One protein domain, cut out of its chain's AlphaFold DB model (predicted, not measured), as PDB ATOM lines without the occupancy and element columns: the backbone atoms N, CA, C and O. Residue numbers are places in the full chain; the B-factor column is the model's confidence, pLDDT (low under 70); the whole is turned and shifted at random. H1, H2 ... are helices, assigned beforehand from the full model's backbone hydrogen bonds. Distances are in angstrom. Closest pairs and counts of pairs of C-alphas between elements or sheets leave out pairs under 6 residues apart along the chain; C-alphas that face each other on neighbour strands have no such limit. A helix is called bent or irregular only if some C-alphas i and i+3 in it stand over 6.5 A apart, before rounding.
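Overview. This is residues 2 to 46 of the 224 residues of the protein "D-2-hydroxyglutarate dehydrogenase" of Defluviimonas alba (UniProt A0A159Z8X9). An open zigzag of two helices that do not pack together: from the short helix H1 the chain folds back through residues 14 to 25, and the longer H2 then leads away as an arm, most of it sticking out free. The printed part has 45 residues, with two named helices, H1 then H2, and no named strand; the class is all helix. It is only just loose, close to extended, with a radius of gyration of the C-alphas of 14.0 A, and spans 38 by 25 by 14 A.

Along the chain. H1, residues 3 to 13, begins at C-alpha 3 (-23.965, -27.409, -3.523) and is 15.6 A long from first to last C-alpha. H2, residues 26 to 43, is 26.4 A long and ends at C-alpha 43 (-27.117, -48.296, 21.107).

Arrangement. H1 and H2 are apart, with no C-alpha of the one within 8 A of the other. Residues 24 to 30 and 33 to 46 stand free. H2 has a kink of 25 degrees near residue 37; it is neither bent nor irregular, but only just: C-alphas 37 and 40 are 6.2 A apart. Each O i to N i+4 pair is within hydrogen-bond range in H1, and 11 of 14 are in H2.

Size, cuts and confidence. The C-alphas farthest apart, those of Thr 2 and Ala 46, are 40.2 A apart. The printed part has no cut, and the 12-residue link is long. No printed residue is under 70 in pLDDT.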
ATOM      1  N   THR A   2     -22.328 -29.388  -7.552       86.81
ATOM      2  CA  THR A   2     -23.414 -29.669  -6.609       86.81
ATOM      3  C   THR A   2     -23.128 -28.921  -5.307       86.81
ATOM      4  O   THR A   2     -22.008 -28.966  -4.818       86.81
ATOM      5  N   HIS A   3     -24.117 -28.223  -4.744       91.88
ATOM      6  CA  HIS A   3     -23.965 -27.409  -3.523       91.88
ATOM      7  C   HIS A   3     -23.262 -28.152  -2.367       91.88
ATOM      8  O   HIS A   3     -22.519 -27.556  -1.597       91.88
ATOM      9  N   LEU A   4     -23.453 -29.473  -2.275       91.50
ATOM     10  CA  LEU A   4     -22.777 -30.325  -1.297       91.50
ATOM     11  C   LEU A   4     -21.251 -30.348  -1.477       91.50
ATOM     12  O   LEU A   4     -20.528 -30.278  -0.492       91.50
ATOM     13  N   GLU A   5     -20.761 -30.461  -2.713       93.75
ATOM     14  CA  GLU A   5     -19.321 -30.470  -3.002       93.75
ATOM     15  C   GLU A   5     -18.673 -29.138  -2.618       93.75
ATOM     16  O   GLU A   5     -17.583 -29.139  -2.061       93.75
ATOM     17  N   GLU A   6     -19.359 -28.021  -2.877       94.88
ATOM     18  CA  GLU A   6     -18.894 -26.674  -2.523       94.88
ATOM     19  C   GLU A   6     -18.768 -26.520  -1.002       94.88
ATOM     20  O   GLU A   6     -17.701 -26.169  -0.509       94.88
ATOM     21  N   VAL A   7     -19.810 -26.894  -0.249       95.19
ATOM     22  CA  VAL A   7     -19.800 -26.831   1.224       95.19
ATOM     23  C   VAL A   7     -18.706 -27.718   1.826       95.19
ATOM     24  O   VAL A   7     -18.031 -27.314   2.770       95.19
ATOM     25  N   LEU A   8     -18.517 -28.932   1.298       95.62
ATOM     26  CA  LEU A   8     -17.474 -29.838   1.787       95.62
ATOM     27  C   LEU A   8     -16.068 -29.333   1.446       95.62
ATOM     28  O   LEU A   8     -15.167 -29.490   2.264       95.62
ATOM     29  N   ALA A   9     -15.874 -28.737   0.267       95.25
ATOM     30  CA  ALA A   9     -14.592 -28.165  -0.129       95.25
ATOM     31  C   ALA A   9     -14.207 -26.979   0.765       95.25
ATOM     32  O   ALA A   9     -13.098 -26.964   1.293       95.25
ATOM     33  N   GLU A  10     -15.133 -26.046   1.009       96.62
ATOM     34  CA  GLU A  10     -14.907 -24.909   1.912       96.62
ATOM     35  C   GLU A  10     -14.541 -25.377   3.332       96.62
ATOM     36  O   GLU A  10     -13.556 -24.905   3.899       96.62
ATOM     37  N   ALA A  11     -15.261 -26.372   3.867       96.81
ATOM     38  CA  ALA A  11     -14.994 -26.934   5.194       96.81
ATOM     39  C   ALA A  11     -13.661 -27.708   5.289       96.81
ATOM     40  O   ALA A  11     -13.105 -27.888   6.373       96.81
ATOM     41  N   LEU A  12     -13.145 -28.229   4.172       97.06
ATOM     42  CA  LEU A  12     -11.805 -28.827   4.125       97.06
ATOM     43  C   LEU A  12     -10.722 -27.743   4.097       97.06
ATOM     44  O   LEU A  12      -9.682 -27.900   4.736       97.06
ATOM     45  N   GLU A  13     -10.953 -26.654   3.361       97.12
ATOM     46  CA  GLU A  13     -10.008 -25.539   3.231       97.12
ATOM     47  C   GLU A  13      -9.839 -24.754   4.539       97.12
ATOM     48  O   GLU A  13      -8.718 -24.365   4.878       97.12
ATOM     49  N   ASP A  14     -10.922 -24.545   5.291       97.12
ATOM     50  CA  ASP A  14     -10.889 -23.852   6.585       97.12
ATOM     51  C   ASP A  14     -10.489 -24.758   7.770       97.12
ATOM     52  O   ASP A  14     -10.214 -24.268   8.871       97.12
ATOM     53  N   GLY A  15     -10.391 -26.072   7.534       96.81
ATOM     54  CA  GLY A  15      -9.991 -27.079   8.515       96.81
ATOM     55  C   GLY A  15     -11.099 -27.524   9.475       96.81
ATOM     56  O   GLY A  15     -10.802 -28.242  10.434       96.81
ATOM     57  N   ALA A  16     -12.359 -27.136   9.247       95.44
ATOM     58  CA  ALA A  16     -13.506 -27.634  10.006       95.44
ATOM     59  C   ALA A  16     -13.772 -29.132   9.752       95.44
ATOM     60  O   ALA A  16     -14.313 -29.828  10.615       95.44
ATOM     61  N   LEU A  17     -13.371 -29.637   8.583       96.62
ATOM     62  CA  LEU A  17     -13.462 -31.033   8.175       96.62
ATOM     63  C   LEU A  17     -12.062 -31.613   7.922       96.62
ATOM     64  O   LEU A  17     -11.216 -30.980   7.300       96.62
ATOM     65  N   LEU A  18     -11.818 -32.843   8.384       97.12
ATOM     66  CA  LEU A  18     -10.537 -33.536   8.173       97.12
ATOM     67  C   LEU A  18     -10.511 -34.388   6.896       97.12
ATOM     68  O   LEU A  18      -9.447 -34.588   6.319       97.12
ATOM     69  N   ASP A  19     -11.661 -34.938   6.502       96.81
ATOM     70  CA  ASP A  19     -11.814 -35.809   5.335       96.81
ATOM     71  C   ASP A  19     -13.287 -35.858   4.892       96.81
ATOM     72  O   ASP A  19     -14.197 -35.686   5.709       96.81
ATOM     73  N   ALA A  20     -13.526 -36.126   3.607       94.69
ATOM     74  CA  ALA A  20     -14.855 -36.246   3.015       94.69
ATOM     75  C   ALA A  20     -14.895 -37.350   1.952       94.69
ATOM     76  O   ALA A  20     -14.064 -37.398   1.048       94.69
ATOM     77  N   VAL A  21     -15.935 -38.188   1.989       94.12
ATOM     78  CA  VAL A  21     -16.196 -39.183   0.940       94.12
ATOM     79  C   VAL A  21     -17.604 -38.994   0.393       94.12
ATOM     80  O   VAL A  21     -18.586 -39.134   1.120       94.12
ATOM     81  N   ILE A  22     -17.706 -38.734  -0.912       94.06
ATOM     82  CA  ILE A  22     -18.979 -38.657  -1.636       94.06
ATOM     83  C   ILE A  22     -19.201 -39.977  -2.374       94.06
ATOM     84  O   ILE A  22     -18.382 -40.376  -3.206       94.06
ATOM     85  N   ALA A  23     -20.315 -40.654  -2.089       95.75
ATOM     86  CA  ALA A  23     -20.682 -41.886  -2.779       95.75
ATOM     87  C   ALA A  23     -20.827 -41.654  -4.295       95.75
ATOM     88  O   ALA A  23     -21.614 -40.820  -4.731       95.75
ATOM     89  N   GLN A  24     -20.105 -42.444  -5.091       95.75
ATOM     90  CA  GLN A  24     -20.136 -42.428  -6.560       95.75
ATOM     91  C   GLN A  24     -21.012 -43.549  -7.137       95.75
ATOM     92  O   GLN A  24     -21.248 -43.622  -8.341       95.75
ATOM     93  N   THR A  25     -21.484 -44.463  -6.284       97.88
ATOM     94  CA  THR A  25     -22.307 -45.611  -6.674       97.88
ATOM     95  C   THR A  25     -23.401 -45.875  -5.650       97.88
ATOM     96  O   THR A  25     -23.270 -45.564  -4.465       97.88
ATOM     97  N   GLU A  26     -24.464 -46.546  -6.092       98.19
ATOM     98  CA  GLU A  26     -25.539 -47.000  -5.207       98.19
ATOM     99  C   GLU A  26     -25.038 -47.960  -4.116       98.19
ATOM    100  O   GLU A  26     -25.529 -47.941  -2.991       98.19
ATOM    101  N   ALA A  27     -24.034 -48.786  -4.425       98.31
ATOM    102  CA  ALA A  27     -23.425 -49.681  -3.446       98.31
ATOM    103  C   ALA A  27     -22.762 -48.897  -2.301       98.31
ATOM    104  O   ALA A  27     -23.052 -49.176  -1.140       98.31
ATOM    105  N   GLN A  28     -21.963 -47.874  -2.625       98.12
ATOM    106  CA  GLN A  28     -21.345 -46.990  -1.628       98.12
ATOM    107  C   GLN A  28     -22.394 -46.209  -0.829       98.12
ATOM    108  O   GLN A  28     -22.288 -46.112   0.390       98.12
ATOM    109  N   ARG A  29     -23.439 -45.696  -1.496       97.50
ATOM    110  CA  ARG A  29     -24.547 -45.001  -0.825       97.50
ATOM    111  C   ARG A  29     -25.204 -45.900   0.225       97.50
ATOM    112  O   ARG A  29     -25.385 -45.473   1.361       97.50
ATOM    113  N   ARG A  30     -25.533 -47.146  -0.136       98.06
ATOM    114  CA  ARG A  30     -26.131 -48.122   0.790       98.06
ATOM    115  C   ARG A  30     -25.204 -48.480   1.941       98.06
ATOM    116  O   ARG A  30     -25.675 -48.594   3.064       98.06
ATOM    117  N   GLU A  31     -23.908 -48.625   1.687       97.38
ATOM    118  CA  GLU A  31     -22.929 -48.889   2.743       97.38
ATOM    119  C   GLU A  31     -22.868 -47.744   3.766       97.38
ATOM    120  O   GLU A  31     -22.891 -47.987   4.972       97.38
ATOM    121  N   MET A  32     -22.843 -46.490   3.303       96.69
ATOM    122  CA  MET A  32     -22.861 -45.317   4.184       96.69
ATOM    123  C   MET A  32     -24.152 -45.246   5.010       96.69
ATOM    124  O   MET A  32     -24.094 -45.011   6.218       96.69
ATOM    125  N   TRP A  33     -25.308 -45.506   4.388       96.56
ATOM    126  CA  TRP A  33     -26.590 -45.568   5.096       96.56
ATOM    127  C   TRP A  33     -26.635 -46.691   6.128       96.56
ATOM    128  O   TRP A  33     -27.021 -46.435   7.265       96.56
ATOM    129  N   ALA A  34     -26.149 -47.885   5.786       96.44
ATOM    130  CA  ALA A  34     -26.116 -49.018   6.705       96.44
ATOM    131  C   ALA A  34     -25.337 -48.693   7.989       96.44
ATOM    132  O   ALA A  34     -25.755 -49.078   9.075       96.44
ATOM    133  N   ARG A  35     -24.240 -47.924   7.899       94.25
ATOM    134  CA  ARG A  35     -23.492 -47.463   9.085       94.25
ATOM    135  C   ARG A  35     -24.323 -46.527   9.968       94.25
ATOM    136  O   ARG A  35     -24.307 -46.669  11.187       94.25
ATOM    137  N   ARG A  36     -25.059 -45.582   9.370       94.38
ATOM    138  CA  ARG A  36     -25.950 -44.667  10.105       94.38
ATOM    139  C   ARG A  36     -27.127 -45.409  10.741       94.38
ATOM    140  O   ARG A  36     -27.514 -45.072  11.858       94.38
ATOM    141  N   GLU A  37     -27.703 -46.380  10.045       93.69
ATOM    142  CA  GLU A  37     -28.836 -47.176  10.534       93.69
ATOM    143  C   GLU A  37     -28.408 -48.136  11.653       93.69
ATOM    144  O   GLU A  37     -29.091 -48.231  12.673       93.69
ATOM    145  N   ALA A  38     -27.221 -48.741  11.538       94.25
ATOM    146  CA  ALA A  38     -26.648 -49.622  12.558       94.25
ATOM    147  C   ALA A  38     -26.413 -48.928  13.911       94.25
ATOM    148  O   ALA A  38     -26.322 -49.599  14.937       94.25
ATOM    149  N   ALA A  39     -26.350 -47.592  13.951       90.69
ATOM    150  CA  ALA A  39     -26.191 -46.849  15.197       90.69
ATOM    151  C   ALA A  39     -27.305 -47.160  16.216       90.69
ATOM    152  O   ALA A  39     -27.034 -47.250  17.414       90.69
ATOM    153  N   ALA A  40     -28.535 -47.405  15.747       87.25
ATOM    154  CA  ALA A  40     -29.637 -47.820  16.613       87.25
ATOM    155  C   ALA A  40     -29.374 -49.198  17.239       87.25
ATOM    156  O   ALA A  40     -29.560 -49.371  18.437       87.25
ATOM    157  N   GLU A  41     -28.877 -50.166  16.467       90.50
ATOM    158  CA  GLU A  41     -28.538 -51.498  16.984       90.50
ATOM    159  C   GLU A  41     -27.380 -51.439  17.988       90.50
ATOM    160  O   GLU A  41     -27.454 -52.042  19.057       90.50
ATOM    161  N   ILE A  42     -26.342 -50.651  17.682       91.12
ATOM    162  CA  ILE A  42     -25.179 -50.434  18.555       91.12
ATOM    163  C   ILE A  42     -25.613 -49.857  19.907       91.12
ATOM    164  O   ILE A  42     -25.103 -50.281  20.946       91.12
ATOM    165  N   THR A  43     -26.594 -48.952  19.900       91.94
ATOM    166  CA  THR A  43     -27.117 -48.296  21.107       91.94
ATOM    167  C   THR A  43     -27.607 -49.299  22.157       91.94
ATOM    168  O   THR A  43     -27.416 -49.105  23.356       91.94
ATOM    169  N   PHE A  44     -28.186 -50.419  21.724       90.38
ATOM    170  CA  PHE A  44     -28.753 -51.433  22.617       90.38
ATOM    171  C   PHE A  44     -27.794 -52.594  22.936       90.38
ATOM    172  O   PHE A  44     -28.219 -53.600  23.501       90.38
ATOM    173  N   THR A  45     -26.505 -52.480  22.598       90.19
ATOM    174  CA  THR A  45     -25.508 -53.530  22.895       90.19
ATOM    175  C   THR A  45     -25.093 -53.572  24.368       90.19
ATOM    176  O   THR A  45     -24.685 -54.624  24.864       90.19
ATOM    177  N   ALA A  46     -25.219 -52.455  25.087       89.50
ATOM    178  CA  ALA A  46     -24.953 -52.385  26.517       89.50
ATOM    179  C   ALA A  46     -26.184 -52.812  27.332       89.50
ATOM    180  O   ALA A  46     -27.310 -52.433  27.026       89.50
TER     181      ALA A  46